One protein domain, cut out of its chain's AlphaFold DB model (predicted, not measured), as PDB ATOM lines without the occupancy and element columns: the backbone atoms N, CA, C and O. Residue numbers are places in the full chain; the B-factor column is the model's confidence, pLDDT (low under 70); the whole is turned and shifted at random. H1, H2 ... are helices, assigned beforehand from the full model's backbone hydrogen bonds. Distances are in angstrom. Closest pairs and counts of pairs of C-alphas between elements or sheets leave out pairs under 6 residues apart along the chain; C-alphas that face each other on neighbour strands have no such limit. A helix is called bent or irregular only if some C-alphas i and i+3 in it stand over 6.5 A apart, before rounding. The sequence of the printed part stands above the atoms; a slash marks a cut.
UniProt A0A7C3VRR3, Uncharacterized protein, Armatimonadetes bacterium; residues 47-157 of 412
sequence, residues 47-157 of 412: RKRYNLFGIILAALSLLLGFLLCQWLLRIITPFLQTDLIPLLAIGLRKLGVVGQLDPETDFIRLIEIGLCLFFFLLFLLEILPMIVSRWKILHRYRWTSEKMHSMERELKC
ATOM      1  N   ARG A  47      -8.925  14.813 -39.784       78.31
ATOM      2  CA  ARG A  47      -9.954  14.990 -38.750       78.31
ATOM      3  C   ARG A  47      -9.573  14.337 -37.418       78.31
ATOM      4  O   ARG A  47      -9.838  14.929 -36.372       78.31
ATOM      5  N   LYS A  48      -8.936  13.159 -37.420       77.94
ATOM      6  CA  LYS A  48      -8.441  12.503 -36.190       77.94
ATOM      7  C   LYS A  48      -7.383  13.344 -35.471       77.94
ATOM      8  O   LYS A  48      -7.503  13.532 -34.260       77.94
ATOM      9  N   ARG A  49      -6.398  13.887 -36.198       77.69
ATOM     10  CA  ARG A  49      -5.326  14.725 -35.620       77.69
ATOM     11  C   ARG A  49      -5.889  16.004 -34.996       77.69
ATOM     12  O   ARG A  49      -5.632  16.277 -33.826       77.69
ATOM     13  N   TYR A  50      -6.726  16.738 -35.731       73.94
ATOM     14  CA  TYR A  50      -7.310  17.998 -35.250       73.94
ATOM     15  C   TYR A  50      -8.338  17.789 -34.125       73.94
ATOM     16  O   TYR A  50      -8.479  18.644 -33.250       73.94
ATOM     17  N   ASN A  51      -9.016  16.637 -34.081       75.06
ATOM     18  CA  ASN A  51      -9.881  16.272 -32.959       75.06
ATOM     19  C   ASN A  51      -9.082  16.131 -31.651       75.06
ATOM     20  O   ASN A  51      -9.455  16.746 -30.650       75.06
ATOM     21  N   LEU A  52      -7.973  15.377 -31.678       78.38
ATOM     22  CA  LEU A  52      -7.084  15.212 -30.524       78.38
ATOM     23  C   LEU A  52      -6.514  16.564 -30.071       78.38
ATOM     24  O   LEU A  52      -6.587  16.894 -28.890       78.38
ATOM     25  N   PHE A  53      -6.015  17.368 -31.015       76.00
ATOM     26  CA  PHE A  53      -5.416  18.669 -30.716       76.00
ATOM     27  C   PHE A  53      -6.418  19.633 -30.062       76.00
ATOM     28  O   PHE A  53      -6.091  20.276 -29.071       76.00
ATOM     29  N   GLY A  54      -7.665  19.675 -30.548       80.44
ATOM     30  CA  GLY A  54      -8.723  20.485 -29.939       80.44
ATOM     31  C   GLY A  54      -9.098  20.045 -28.519       80.44
ATOM     32  O   GLY A  54      -9.377  20.894 -27.679       80.44
ATOM     33  N   ILE A  55      -9.065  18.738 -28.222       79.06
ATOM     34  CA  ILE A  55      -9.300  18.224 -26.859       79.06
ATOM     35  C   ILE A  55      -8.145  18.616 -25.928       79.06
ATOM     36  O   ILE A  55      -8.393  19.080 -24.818       79.06
ATOM     37  N   ILE A  56      -6.895  18.476 -26.385       82.38
ATOM     38  CA  ILE A  56      -5.703  18.873 -25.620       82.38
ATOM     39  C   ILE A  56      -5.732  20.377 -25.324       82.38
ATOM     40  O   ILE A  56      -5.521  20.781 -24.185       82.38
ATOM     41  N   LEU A  57      -6.039  21.207 -26.324       82.25
ATOM     42  CA  LEU A  57      -6.043  22.664 -26.185       82.25
ATOM     43  C   LEU A  57      -7.171  23.148 -25.254       82.25
ATOM     44  O   LEU A  57      -6.933  24.013 -24.416       82.25
ATOM     45  N   ALA A  58      -8.356  22.527 -25.312       78.56
ATOM     46  CA  ALA A  58      -9.432  22.780 -24.351       78.56
ATOM     47  C   ALA A  58      -9.048  22.369 -22.915       78.56
ATOM     48  O   ALA A  58      -9.276  23.131 -21.978       78.56
ATOM     49  N   ALA A  59      -8.418  21.202 -22.732       81.06
ATOM     50  CA  ALA A  59      -7.965  20.740 -21.418       81.06
ATOM     51  C   ALA A  59      -6.863  21.640 -20.823       81.06
ATOM     52  O   ALA A  59      -6.896  21.937 -19.630       81.06
ATOM     53  N   LEU A  60      -5.926  22.120 -21.649       84.94
ATOM     54  CA  LEU A  60      -4.905  23.090 -21.240       84.94
ATOM     55  C   LEU A  60      -5.520  24.443 -20.855       84.94
ATOM     56  O   LEU A  60      -5.123  25.017 -19.845       84.94
ATOM     57  N   SER A  61      -6.509  24.928 -21.614       80.50
ATOM     58  CA  SER A  61      -7.229  26.169 -21.297       80.50
ATOM     59  C   SER A  61      -7.979  26.069 -19.963       80.50
ATOM     60  O   SER A  61      -7.913  26.989 -19.150       80.50
ATOM     61  N   LEU A  62      -8.633  24.930 -19.701       78.50
ATOM     62  CA  LEU A  62      -9.308  24.649 -18.429       78.50
ATOM     63  C   LEU A  62      -8.304  24.645 -17.265       78.50
ATOM     64  O   LEU A  62      -8.512  25.329 -16.266       78.50
ATOM     65  N   LEU A  63      -7.192  23.916 -17.410       81.94
ATOM     66  CA  LEU A  63      -6.145  23.829 -16.390       81.94
ATOM     67  C   LEU A  63      -5.561  25.212 -16.062       81.94
ATOM     68  O   LEU A  63      -5.407  25.552 -14.890       81.94
ATOM     69  N   LEU A  64      -5.282  26.024 -17.084       85.25
ATOM     70  CA  LEU A  64      -4.769  27.382 -16.905       85.25
ATOM     71  C   LEU A  64      -5.798  28.290 -16.211       85.25
ATOM     72  O   LEU A  64      -5.440  29.020 -15.290       85.25
ATOM     73  N   GLY A  65      -7.075  28.208 -16.603       80.94
ATOM     74  CA  GLY A  65      -8.169  28.942 -15.963       80.94
ATOM     75  C   GLY A  65      -8.372  28.556 -14.495       80.94
ATOM     76  O   GLY A  65      -8.556  29.431 -13.649       80.94
ATOM     77  N   PHE A  66      -8.260  27.266 -14.167       79.81
ATOM     78  CA  PHE A  66      -8.330  26.766 -12.793       79.81
ATOM     79  C   PHE A  66      -7.172  27.287 -11.928       79.81
ATOM     80  O   PHE A  66      -7.406  27.801 -10.836       79.81
ATOM     81  N   LEU A  67      -5.933  27.229 -12.431       83.88
ATOM     82  CA  LEU A  67      -4.757  27.756 -11.727       83.88
ATOM     83  C   LEU A  67      -4.843  29.276 -11.518       83.88
ATOM     84  O   LEU A  67      -4.546  29.765 -10.428       83.88
ATOM     85  N   LEU A  68      -5.298  30.021 -12.532       84.12
ATOM     86  CA  LEU A  68      -5.527  31.464 -12.426       84.12
ATOM     87  C   LEU A  68      -6.623  31.784 -11.397       84.12
ATOM     88  O   LEU A  68      -6.472  32.721 -10.615       84.12
ATOM     89  N   CYS A  69      -7.692  30.983 -11.344       80.44
ATOM     90  CA  CYS A  69      -8.728  31.121 -10.326       80.44
ATOM     91  C   CYS A  69      -8.193  30.842  -8.915       80.44
ATOM     92  O   CYS A  69      -8.407  31.669  -8.035       80.44
ATOM     93  N   GLN A  70      -7.457  29.747  -8.688       81.94
ATOM     94  CA  GLN A  70      -6.853  29.466  -7.376       81.94
ATOM     95  C   GLN A  70      -5.906  30.587  -6.923       81.94
ATOM     96  O   GLN A  70      -5.875  30.939  -5.742       81.94
ATOM     97  N   TRP A  71      -5.145  31.166  -7.853       88.88
ATOM     98  CA  TRP A  71      -4.268  32.302  -7.581       88.88
ATOM     99  C   TRP A  71      -5.054  33.569  -7.209       88.88
ATOM    100  O   TRP A  71      -4.764  34.181  -6.180       88.88
ATOM    101  N   LEU A  72      -6.097  33.917  -7.976       84.31
ATOM    102  CA  LEU A  72      -7.010  35.016  -7.645       84.31
ATOM    103  C   LEU A  72      -7.695  34.794  -6.293       84.31
ATOM    104  O   LEU A  72      -7.777  35.727  -5.499       84.31
ATOM    105  N   LEU A  73      -8.131  33.565  -6.001       82.81
ATOM    106  CA  LEU A  73      -8.759  33.219  -4.731       82.81
ATOM    107  C   LEU A  73      -7.810  33.521  -3.573       82.81
ATOM    108  O   LEU A  73      -8.170  34.291  -2.695       82.81
ATOM    109  N   ARG A  74      -6.569  33.016  -3.619       86.19
ATOM    110  CA  ARG A  74      -5.548  33.268  -2.586       86.19
ATOM    111  C   ARG A  74      -5.258  34.754  -2.361       86.19
ATOM    112  O   ARG A  74      -4.964  35.132  -1.232       86.19
ATOM    113  N   ILE A  75      -5.336  35.580  -3.404       88.88
ATOM    114  CA  ILE A  75      -5.167  37.037  -3.294       88.88
ATOM    115  C   ILE A  75      -6.390  37.698  -2.651       88.88
ATOM    116  O   ILE A  75      -6.231  38.631  -1.872       88.88
ATOM    117  N   ILE A  76      -7.598  37.221  -2.954       85.56
ATOM    118  CA  ILE A  76      -8.859  37.818  -2.498       85.56
ATOM    119  C   ILE A  76      -9.260  37.331  -1.090       85.56
ATOM    120  O   ILE A  76      -9.847  38.104  -0.336       85.56
ATOM    121  N   THR A  77      -8.903  36.104  -0.684       83.12
ATOM    122  CA  THR A  77      -9.185  35.540   0.653       83.12
ATOM    123  C   THR A  77      -8.862  36.487   1.820       83.12
ATOM    124  O   THR A  77      -9.760  36.688   2.638       83.12
ATOM    125  N   PRO A  78      -7.668  37.114   1.927       85.00
ATOM    126  CA  PRO A  78      -7.380  38.027   3.037       85.00
ATOM    127  C   PRO A  78      -8.294  39.264   3.063       85.00
ATOM    128  O   PRO A  78      -8.695  39.685   4.143       85.00
ATOM    129  N   PHE A  79      -8.690  39.807   1.904       84.19
ATOM    130  CA  PHE A  79      -9.647  40.925   1.828       84.19
ATOM    131  C   PHE A  79     -11.079  40.502   2.190       84.19
ATOM    132  O   PHE A  79     -11.848  41.287   2.739       84.19
ATOM    133  N   LEU A  80     -11.464  39.255   1.899       80.75
ATOM    134  CA  LEU A  80     -12.759  38.718   2.326       80.75
ATOM    135  C   LEU A  80     -12.803  38.489   3.842       80.75
ATOM    136  O   LEU A  80     -13.840  38.743   4.459       80.75
ATOM    137  N   GLN A  81     -11.693  38.027   4.432       81.88
ATOM    138  CA  GLN A  81     -11.582  37.751   5.866       81.88
ATOM    139  C   GLN A  81     -11.757  38.996   6.741       81.88
ATOM    140  O   GLN A  81     -12.386  38.886   7.790       81.88
ATOM    141  N   THR A  82     -11.243  40.161   6.332       84.12
ATOM    142  CA  THR A  82     -11.316  41.381   7.155       84.12
ATOM    143  C   THR A  82     -12.729  41.947   7.256       84.12
ATOM    144  O   THR A  82     -13.179  42.255   8.358       84.12
ATOM    145  N   ASP A  83     -13.441  42.058   6.130       83.00
ATOM    146  CA  ASP A  83     -14.653  42.889   6.058       83.00
ATOM    147  C   ASP A  83     -15.937  42.108   5.742       83.00
ATOM    148  O   ASP A  83     -17.010  42.445   6.249       83.00
ATOM    149  N   LEU A  84     -15.864  41.056   4.914       81.50
ATOM    150  CA  LEU A  84     -17.067  40.407   4.380       81.50
ATOM    151  C   LEU A  84     -17.530  39.206   5.215       81.50
ATOM    152  O   LEU A  84     -18.728  39.077   5.482       81.50
ATOM    153  N   ILE A  85     -16.604  38.340   5.646       79.12
ATOM    154  CA  ILE A  85     -16.932  37.128   6.421       79.12
ATOM    155  C   ILE A  85     -17.713  37.446   7.713       79.12
ATOM    156  O   ILE A  85     -18.745  36.800   7.926       79.12
ATOM    157  N   PRO A  86     -17.344  38.450   8.541       80.06
ATOM    158  CA  PRO A  86     -18.094  38.764   9.761       80.06
ATOM    159  C   PRO A  86     -19.552  39.157   9.474       80.06
ATOM    160  O   PRO A  86     -20.475  38.728  10.171       80.06
ATOM    161  N   LEU A  87     -19.773  39.936   8.410       82.62
ATOM    162  CA  LEU A  87     -21.093  40.424   8.010       82.62
ATOM    163  C   LEU A  87     -21.992  39.278   7.511       82.62
ATOM    164  O   LEU A  87     -23.166  39.185   7.882       82.62
ATOM    165  N   LEU A  88     -21.423  38.376   6.707       80.62
ATOM    166  CA  LEU A  88     -22.117  37.214   6.150       80.62
ATOM    167  C   LEU A  88     -22.418  36.153   7.216       80.62
ATOM    168  O   LEU A  88     -23.524  35.608   7.233       80.62
ATOM    169  N   ALA A  89     -21.501  35.928   8.163       79.31
ATOM    170  CA  ALA A  89     -21.718  35.046   9.307       79.31
ATOM    171  C   ALA A  89     -22.908  35.508  10.171       79.31
ATOM    172  O   ALA A  89     -23.749  34.690  10.550       79.31
ATOM    173  N   ILE A  90     -23.048  36.817  10.425       83.44
ATOM    174  CA  ILE A  90     -24.203  37.380  11.151       83.44
ATOM    175  C   ILE A  90     -25.516  37.139  10.385       83.44
ATOM    176  O   ILE A  90     -26.525  36.769  10.994       83.44
ATOM    177  N   GLY A  91     -25.514  37.315   9.059       83.25
ATOM    178  CA  GLY A  91     -26.679  37.053   8.205       83.25
ATOM    179  C   GLY A  91     -27.106  35.581   8.211       83.25
ATOM    180  O   GLY A  91     -28.271  35.271   8.466       83.25
ATOM    181  N   LEU A  92     -26.157  34.665   8.009       80.19
ATOM    182  CA  LEU A  92     -26.399  33.217   8.000       80.19
ATOM    183  C   LEU A  92     -26.847  32.684   9.367       80.19
ATOM    184  O   LEU A  92     -27.724  31.821   9.433       80.19
ATOM    185  N   ARG A  93     -26.327  33.245  10.468       80.94
ATOM    186  CA  ARG A  93     -26.755  32.890  11.831       80.94
ATOM    187  C   ARG A  93     -28.216  33.266  12.098       80.94
ATOM    188  O   ARG A  93     -28.912  32.517  12.774       80.94
ATOM    189  N   LYS A  94     -28.712  34.376  11.528       85.88
ATOM    190  CA  LYS A  94     -30.141  34.753  11.593       85.88
ATOM    191  C   LYS A  94     -31.054  33.840  10.771       85.88
ATOM    192  O   LYS A  94     -32.226  33.717  11.109       85.88
ATOM    193  N   LEU A  95     -30.535  33.208   9.719       83.50
ATOM    194  CA  LEU A  95     -31.274  32.250   8.889       83.50
ATOM    195  C   LEU A  95     -31.354  30.841   9.507       83.50
ATOM    196  O   LEU A  95     -32.065  29.994   8.978       83.50
ATOM    197  N   GLY A  96     -30.634  30.568  10.603       83.50
ATOM    198  CA  GLY A  96     -30.652  29.269  11.291       83.50
ATOM    199  C   GLY A  96     -29.987  28.117  10.522       83.50
ATOM    200  O   GLY A  96     -30.042  26.979  10.974       83.50
ATOM    201  N   VAL A  97     -29.351  28.400   9.381       77.19
ATOM    202  CA  VAL A  97     -28.758  27.390   8.481       77.19
ATOM    203  C   VAL A  97     -27.443  26.822   9.028       77.19
ATOM    204  O   VAL A  97     -27.106  25.676   8.748       77.19
ATOM    205  N   VAL A  98     -26.701  27.599   9.826       67.94
ATOM    206  CA  VAL A  98     -25.400  27.192  10.387       67.94
ATOM    207  C   VAL A  98     -25.558  26.820  11.860       67.94
ATOM    208  O   VAL A  98     -25.462  27.664  12.753       67.94
ATOM    209  N   GLY A  99     -25.813  25.536  12.111       68.88
ATOM    210  CA  GLY A  99     -25.786  24.950  13.448       68.88
ATOM    211  C   GLY A  99     -24.375  24.498  13.831       68.88
ATOM    212  O   GLY A  99     -23.860  23.562  13.236       68.88
ATOM    213  N   GLN A 100     -23.785  25.144  14.840       70.81
ATOM    214  CA  GLN A 100     -22.627  24.675  15.629       70.81
ATOM    215  C   GLN A 100     -21.311  24.322  14.884       70.81
ATOM    216  O   GLN A 100     -20.389  23.817  15.513       70.81
ATOM    217  N   LEU A 101     -21.200  24.626  13.590       65.06
ATOM    218  CA  LEU A 101     -19.958  24.561  12.805       65.06
ATOM    219  C   LEU A 101     -19.088  25.810  13.030       65.06
ATOM    220  O   LEU A 101     -19.627  26.894  13.285       65.06
ATOM    221  N   ASP A 102     -17.765  25.666  12.916       77.44
ATOM    222  CA  ASP A 102     -16.823  26.773  13.117       77.44
ATOM    223  C   ASP A 102     -16.873  27.720  11.902       77.44
ATOM    224  O   ASP A 102     -16.490  27.347  10.785       77.44
ATOM    225  N   PRO A 103     -17.364  28.964  12.076       70.81
ATOM    226  CA  PRO A 103     -17.820  29.788  10.958       70.81
ATOM    227  C   PRO A 103     -16.688  30.292  10.055       70.81
ATOM    228  O   PRO A 103     -16.967  30.756   8.954       70.81
ATOM    229  N   GLU A 104     -15.432  30.222  10.496       73.88
ATOM    230  CA  GLU A 104     -14.278  30.682   9.719       73.88
ATOM    231  C   GLU A 104     -13.793  29.615   8.728       73.88
ATOM    232  O   GLU A 104     -13.622  29.902   7.542       73.88
ATOM    233  N   THR A 105     -13.614  28.369   9.174       77.69
ATOM    234  CA  THR A 105     -13.098  27.275   8.337       77.69
ATOM    235  C   THR A 105     -14.130  26.740   7.357       77.69
ATOM    236  O   THR A 105     -13.815  26.530   6.182       77.69
ATOM    237  N   ASP A 106     -15.372  26.545   7.801       79.19
ATOM    238  CA  ASP A 106     -16.396  25.909   6.968       79.19
ATOM    239  C   ASP A 106     -16.951  26.859   5.901       79.19
ATOM    240  O   ASP A 106     -17.301  26.427   4.802       79.19
ATOM    241  N   PHE A 107     -16.948  28.171   6.163       76.19
ATOM    242  CA  PHE A 107     -17.360  29.172   5.178       76.19
ATOM    243  C   PHE A 107     -16.363  29.298   4.015       76.19
ATOM    244  O   PHE A 107     -16.778  29.373   2.857       76.19
ATOM    245  N   ILE A 108     -15.054  29.245   4.297       78.75
ATOM    246  CA  ILE A 108     -14.010  29.234   3.258       78.75
ATOM    247  C   ILE A 108     -14.151  27.981   2.381       78.75
ATOM    248  O   ILE A 108     -14.170  28.095   1.154       78.75
ATOM    249  N   ARG A 109     -14.348  26.803   2.992       79.00
ATOM    250  CA  ARG A 109     -14.596  25.543   2.268       79.00
ATOM    251  C   ARG A 109     -15.862  25.605   1.410       79.00
ATOM    252  O   ARG A 109     -15.852  25.129   0.279       79.00
ATOM    253  N   LEU A 110     -16.939  26.216   1.907       80.06
ATOM    254  CA  LEU A 110     -18.183  26.379   1.147       80.06
ATOM    255  C   LEU A 110     -17.993  27.281  -0.085       80.06
ATOM    256  O   LEU A 110     -18.513  26.963  -1.155       80.06
ATOM    257  N   ILE A 111     -17.228  28.373   0.040       80.94
ATOM    258  CA  ILE A 111     -16.866  29.246  -1.090       80.94
ATOM    259  C   ILE A 111     -16.005  28.490  -2.108       80.94
ATOM    260  O   ILE A 111     -16.271  28.575  -3.307       80.94
ATOM    261  N   GLU A 112     -15.007  27.734  -1.649       79.00
ATOM    262  CA  GLU A 112     -14.123  26.952  -2.517       79.00
ATOM    263  C   GLU A 112     -14.906  25.888  -3.306       79.00
ATOM    264  O   GLU A 112     -14.817  25.841  -4.533       79.00
ATOM    265  N   ILE A 113     -15.774  25.120  -2.636       80.88
ATOM    266  CA  ILE A 113     -16.682  24.154  -3.279       80.88
ATOM    267  C   ILE A 113     -17.631  24.861  -4.257       80.88
ATOM    268  O   ILE A 113     -17.811  24.398  -5.385       80.88
ATOM    269  N   GLY A 114     -18.223  25.992  -3.858       83.62
ATOM    270  CA  GLY A 114     -19.129  26.775  -4.698       83.62
ATOM    271  C   GLY A 114     -18.465  27.278  -5.981       83.62
ATOM    272  O   GLY A 114     -19.054  27.183  -7.059       83.62
ATOM    273  N   LEU A 115     -17.215  27.739  -5.894       80.69
ATOM    274  CA  LEU A 115     -16.432  28.154  -7.056       80.69
ATOM    275  C   LEU A 115     -16.016  26.959  -7.916       80.69
ATOM    276  O   LEU A 115     -16.198  27.017  -9.129       80.69
ATOM    277  N   CYS A 116     -15.559  25.848  -7.331       79.06
ATOM    278  CA  CYS A 116     -15.288  24.621  -8.085       79.06
ATOM    279  C   CYS A 116     -16.514  24.155  -8.892       79.06
ATOM    280  O   CYS A 116     -16.380  23.827 -10.073       79.06
ATOM    281  N   LEU A 117     -17.714  24.193  -8.301       81.44
ATOM    282  CA  LEU A 117     -18.968  23.886  -8.996       81.44
ATOM    283  C   LEU A 117     -19.308  24.916 -10.084       81.44
ATOM    284  O   LEU A 117     -19.740  24.532 -11.169       81.44
ATOM    285  N   PHE A 118     -19.082  26.207  -9.836       82.88
ATOM    286  CA  PHE A 118     -19.304  27.268 -10.821       82.88
ATOM    287  C   PHE A 118     -18.389  27.126 -12.048       82.88
ATOM    288  O   PHE A 118     -18.875  27.149 -13.180       82.88
ATOM    289  N   PHE A 119     -17.088  26.888 -11.854       76.81
ATOM    290  CA  PHE A 119     -16.157  26.631 -12.959       76.81
ATOM    291  C   PHE A 119     -16.460  25.319 -13.684       76.81
ATOM    292  O   PHE A 119     -16.354  25.268 -14.908       76.81
ATOM    293  N   PHE A 120     -16.908  24.281 -12.973       78.38
ATOM    294  CA  PHE A 120     -17.378  23.046 -13.601       78.38
ATOM    295  C   PHE A 120     -18.631  23.271 -14.468       78.38
ATOM    296  O   PHE A 120     -18.723  22.721 -15.565       78.38
ATOM    297  N   LEU A 121     -19.567  24.122 -14.034       83.06
ATOM    298  CA  LEU A 121     -20.742  24.508 -14.822       83.06
ATOM    299  C   LEU A 121     -20.380  25.367 -16.042       83.06
ATOM    300  O   LEU A 121     -20.913  25.116 -17.122       83.06
ATOM    301  N   LEU A 122     -19.459  26.328 -15.910       79.81
ATOM    302  CA  LEU A 122     -18.937  27.094 -17.049       79.81
ATOM    303  C   LEU A 122     -18.228  26.184 -18.059       79.81
ATOM    304  O   LEU A 122     -18.503  26.261 -19.254       79.81
ATOM    305  N   PHE A 123     -17.391  25.259 -17.583       78.31
ATOM    306  CA  PHE A 123     -16.750  24.252 -18.426       78.31
ATOM    307  C   PHE A 123     -17.783  23.386 -19.152       78.31
ATOM    308  O   PHE A 123     -17.684  23.204 -20.364       78.31
ATOM    309  N   LEU A 124     -18.816  22.897 -18.455       80.75
ATOM    310  CA  LEU A 124     -19.917  22.181 -19.097       80.75
ATOM    311  C   LEU A 124     -20.627  23.046 -20.145       80.75
ATOM    312  O   LEU A 124     -20.942  22.523 -21.209       80.75
ATOM    313  N   LEU A 125     -20.840  24.342 -19.898       83.81
ATOM    314  CA  LEU A 125     -21.474  25.271 -20.844       83.81
ATOM    315  C   LEU A 125     -20.623  25.573 -22.088       83.81
ATOM    316  O   LEU A 125     -21.198  25.737 -23.159       83.81
ATOM    317  N   GLU A 126     -19.292  25.605 -21.996       80.81
ATOM    318  CA  GLU A 126     -18.406  25.747 -23.167       80.81
ATOM    319  C   GLU A 126     -18.224  24.423 -23.931       80.81
ATOM    320  O   GLU A 126     -18.166  24.387 -25.166       80.81
ATOM    321  N   ILE A 127     -18.177  23.304 -23.205       78.50
ATOM    322  CA  ILE A 127     -17.934  21.972 -23.765       78.50
ATOM    323  C   ILE A 127     -19.204  21.366 -24.372       78.50
ATOM    324  O   ILE A 127     -19.099  20.691 -25.399       78.50
ATOM    325  N   LEU A 128     -20.405  21.599 -23.817       77.94
ATOM    326  CA  LEU A 128     -21.660  21.071 -24.380       77.94
ATOM    327  C   LEU A 128     -21.843  21.471 -25.850       77.94
ATOM    328  O   LEU A 128     -22.081  20.576 -26.659       77.94
ATOM    329  N   PRO A 129     -21.707  22.752 -26.251       75.94
ATOM    330  CA  PRO A 129     -21.797  23.167 -27.647       75.94
ATOM    331  C   PRO A 129     -20.788  22.445 -28.540       75.94
ATOM    332  O   PRO A 129     -21.156  21.993 -29.628       75.94
ATOM    333  N   MET A 130     -19.544  22.250 -28.083       75.12
ATOM    334  CA  MET A 130     -18.558  21.444 -28.813       75.12
ATOM    335  C   MET A 130     -18.979  19.974 -28.921       75.12
ATOM    336  O   MET A 130     -18.919  19.414 -30.012       75.12
ATOM    337  N   ILE A 131     -19.433  19.334 -27.841       76.06
ATOM    338  CA  ILE A 131     -19.859  17.925 -27.858       76.06
ATOM    339  C   ILE A 131     -21.114  17.739 -28.721       76.06
ATOM    340  O   ILE A 131     -21.151  16.830 -29.546       76.06
ATOM    341  N   VAL A 132     -22.119  18.605 -28.590       75.75
ATOM    342  CA  VAL A 132     -23.398  18.529 -29.314       75.75
ATOM    343  C   VAL A 132     -23.216  18.834 -30.802       75.75
ATOM    344  O   VAL A 132     -23.742  18.098 -31.641       75.75
ATOM    345  N   SER A 133     -22.429  19.854 -31.165       74.50
ATOM    346  CA  SER A 133     -22.089  20.116 -32.574       74.50
ATOM    347  C   SER A 133     -21.302  18.951 -33.179       74.50
ATOM    348  O   SER A 133     -21.656  18.460 -34.256       74.50
ATOM    349  N   ARG A 134     -20.310  18.415 -32.452       69.81
ATOM    350  CA  ARG A 134     -19.569  17.210 -32.851       69.81
ATOM    351  C   ARG A 134     -20.472  15.988 -32.965       69.81
ATOM    352  O   ARG A 134     -20.274  15.229 -33.905       69.81
ATOM    353  N   TRP A 135     -21.464  15.800 -32.093       74.56
ATOM    354  CA  TRP A 135     -22.419  14.689 -32.167       74.56
ATOM    355  C   TRP A 135     -23.304  14.794 -33.411       74.56
ATOM    356  O   TRP A 135     -23.429  13.818 -34.148       74.56
ATOM    357  N   LYS A 136     -23.808  15.994 -33.734       73.38
ATOM    358  CA  LYS A 136     -24.554  16.267 -34.979       73.38
ATOM    359  C   LYS A 136     -23.736  15.924 -36.230       73.38
ATOM    360  O   LYS A 136     -24.260  15.315 -37.162       73.38
ATOM    361  N   ILE A 137     -22.443  16.261 -36.236       71.50
ATOM    362  CA  ILE A 137     -21.518  15.874 -37.309       71.50
ATOM    363  C   ILE A 137     -21.292  14.354 -37.281       71.50
ATOM    364  O   ILE A 137     -21.454  13.689 -38.298       71.50
ATOM    365  N   LEU A 138     -20.971  13.754 -36.134       66.25
ATOM    366  CA  LEU A 138     -20.709  12.315 -36.027       66.25
ATOM    367  C   LEU A 138     -21.908  11.469 -36.484       66.25
ATOM    368  O   LEU A 138     -21.707  10.428 -37.098       66.25
ATOM    369  N   HIS A 139     -23.138  11.941 -36.267       70.44
ATOM    370  CA  HIS A 139     -24.352  11.262 -36.712       70.44
ATOM    371  C   HIS A 139     -24.567  11.334 -38.233       70.44
ATOM    372  O   HIS A 139     -25.008  10.349 -38.820       70.44
ATOM    373  N   ARG A 140     -24.207  12.450 -38.891       71.00
ATOM    374  CA  ARG A 140     -24.199  12.541 -40.368       71.00
ATOM    375  C   ARG A 140     -23.088  11.691 -40.996       71.00
ATOM    376  O   ARG A 140     -23.295  11.101 -42.048       71.00
ATOM    377  N   TYR A 141     -21.929  11.597 -40.342       63.56
ATOM    378  CA  TYR A 141     -20.755  10.888 -40.870       63.56
ATOM    379  C   TYR A 141     -20.642   9.409 -40.437       63.56
ATOM    380  O   TYR A 141     -19.841   8.668 -41.009       63.56
ATOM    381  N   ARG A 142     -21.455   8.931 -39.482       66.31
ATOM    382  CA  ARG A 142     -21.574   7.490 -39.176       66.31
ATOM    383  C   ARG A 142     -22.015   6.705 -40.408       66.31
ATOM    384  O   ARG A 142     -21.400   5.696 -40.736       66.31
ATOM    385  N   TRP A 143     -22.983   7.255 -41.142       62.69
ATOM    386  CA  TRP A 143     -23.446   6.721 -42.420       62.69
ATOM    387  C   TRP A 143     -22.303   6.583 -43.437       62.69
ATOM    388  O   TRP A 143     -22.144   5.522 -44.031       62.69
ATOM    389  N   THR A 144     -21.429   7.590 -43.581       65.12
ATOM    390  CA  THR A 144     -20.259   7.480 -44.474       65.12
ATOM    391  C   THR A 144     -19.213   6.470 -43.997       65.12
ATOM    392  O   THR A 144     -18.569   5.850 -44.835       65.12
ATOM    393  N   SER A 145     -19.052   6.249 -42.686       67.81
ATOM    394  CA  SER A 145     -18.106   5.254 -42.152       67.81
ATOM    395  C   SER A 145     -18.565   3.817 -42.424       67.81
ATOM    396  O   SER A 145     -17.784   3.010 -42.930       67.81
ATOM    397  N   GLU A 146     -19.842   3.505 -42.184       74.19
ATOM    398  CA  GLU A 146     -20.422   2.206 -42.553       74.19
ATOM    399  C   GLU A 146     -20.363   1.985 -44.070       74.19
ATOM    400  O   GLU A 146     -20.026   0.891 -44.531       74.19
ATOM    401  N   LYS A 147     -20.593   3.045 -44.856       70.00
ATOM    402  CA  LYS A 147     -20.477   3.004 -46.315       70.00
ATOM    403  C   LYS A 147     -19.039   2.777 -46.789       70.00
ATOM    404  O   LYS A 147     -18.842   1.972 -47.693       70.00
ATOM    405  N   MET A 148     -18.032   3.395 -46.162       69.12
ATOM    406  CA  MET A 148     -16.622   3.104 -46.458       69.12
ATOM    407  C   MET A 148     -16.257   1.656 -46.123       69.12
ATOM    408  O   MET A 148     -15.640   0.998 -46.952       69.12
ATOM    409  N   HIS A 149     -16.694   1.105 -44.987       71.94
ATOM    410  CA  HIS A 149     -16.463  -0.313 -44.676       71.94
ATOM    411  C   HIS A 149     -17.289  -1.283 -45.542       71.94
ATOM    412  O   HIS A 149     -16.915  -2.449 -45.685       71.94
ATOM    413  N   SER A 150     -18.404  -0.851 -46.138       78.81
ATOM    414  CA  SER A 150     -19.053  -1.586 -47.235       78.81
ATOM    415  C   SER A 150     -18.171  -1.578 -48.486       78.81
ATOM    416  O   SER A 150     -17.847  -2.644 -48.998       78.81
ATOM    417  N   MET A 151     -17.733  -0.397 -48.930       69.31
ATOM    418  CA  MET A 151     -16.937  -0.231 -50.152       69.31
ATOM    419  C   MET A 151     -15.557  -0.897 -50.054       69.31
ATOM    420  O   MET A 151     -15.098  -1.487 -51.021       69.31
ATOM    421  N   GLU A 152     -14.915  -0.900 -48.882       76.44
ATOM    422  CA  GLU A 152     -13.649  -1.608 -48.636       76.44
ATOM    423  C   GLU A 152     -13.809  -3.138 -48.729       76.44
ATOM    424  O   GLU A 152     -12.903  -3.829 -49.194       76.44
ATOM    425  N   ARG A 153     -14.967  -3.682 -48.321       76.38
ATOM    426  CA  ARG A 153     -15.289  -5.108 -48.506       76.38
ATOM    427  C   ARG A 153     -15.571  -5.427 -49.973       76.38
ATOM    428  O   ARG A 153     -15.056  -6.414 -50.478       76.38
ATOM    429  N   GLU A 154     -16.311  -4.568 -50.667       73.06
ATOM    430  CA  GLU A 154     -16.606  -4.727 -52.097       73.06
ATOM    431  C   GLU A 154     -15.335  -4.619 -52.959       73.06
ATOM    432  O   GLU A 154     -15.123  -5.454 -53.833       73.06
ATOM    433  N   LEU A 155     -14.425  -3.689 -52.647       69.69
ATOM    434  CA  LEU A 155     -13.102  -3.589 -53.275       69.69
ATOM    435  C   LEU A 155     -12.243  -4.841 -53.068       69.69
ATOM    436  O   LEU A 155     -11.520  -5.226 -53.983       69.69
ATOM    437  N   LYS A 156     -12.321  -5.499 -51.903       74.06
ATOM    438  CA  LYS A 156     -11.629  -6.781 -51.670       74.06
ATOM    439  C   LYS A 156     -12.211  -7.919 -52.507       74.06
ATOM    440  O   LYS A 156     -11.449  -8.757 -52.965       74.06
ATOM    441  N   CYS A 157     -13.521  -7.924 -52.755       68.25
ATOM    442  CA  CYS A 157     -14.145  -8.888 -53.667       68.25
ATOM    443  C   CYS A 157     -13.826  -8.596 -55.146       68.25
ATOM    444  O   CYS A 157     -13.682  -9.528 -55.930       68.25
TER     445      CYS A 157
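What this domain is: This is residues 47 to 157 of the 412 residues of an uncharacterized protein of Armatimonadetes bacterium (UniProt A0A7C3VRR3). What does the model look like? It is a long, loose pair of helices side by side, the arm H1a and the helix H2 running opposite ways, with the short arm H1b turned off about perpendicular to H1a at one end. At the other end residues 135 to 157 of H2 stick out. How is it made up? The printed part has 111 residues with two named helices, H1 then H2, and no named strand, and its class is all helix. It is an extended rod, with a radius of gyration of the C-alphas of 24.3 A and spans of 79 by 29 by 18 A.

How they stand to each other: How does the first helix run? By its hydrogen bonds H1, residues 47 to 94, was assigned as one helix, but it is bent: C-alphas 82 and 85 are 7.1 A apart. Its arms H1a, residues 47 to 82, and H1b, residues 85 to 94, are about perpendicular, at 86 degrees. How does the second helix stand to these arms? H2, residues 105 to 157, is close to H1a but not clearly touching it, at a shallow tilt of 3 degrees, opposite ways; their closest C-alphas, those of Leu 62 and Phe 123, are 7.5 A apart. H1b and H2 are only just apart, the closest C-alphas being 8.1 A from each other. Are the backbones well formed? In H1b every O i to N i+4 pair is within hydrogen-bond range; in H1a 30 of 32 are, and in H2 44 of 49.

Where its parts are: Where does H1a lie? It begins at C-alpha 47 (-9.954, 14.990, -38.750) and measures 53.0 A. It is irregular, with C-alphas 75 and 78 6.8 A apart, and has a kink of 35 degrees near residue 75. Where does H2 end? It ends at C-alpha 157 (-14.145, -8.888, -53.667), after 71.8 A and a kink of 40 degrees near residue 139. It is neither bent nor irregular, but only just: C-alphas 140 and 143 are 6.2 A apart.

The domain as a whole: How large is it? The two C-alphas farthest apart, those of Ile 90 and Cys 157, are 80.3 A apart. Is it continuous? The printed part has no cut, and the link from H1 to H2 is short, with 10 residues. Where is confidence low? The mean pLDDT of the printed part is 77.9, and 14 residues are under 70, among them 141 to 145.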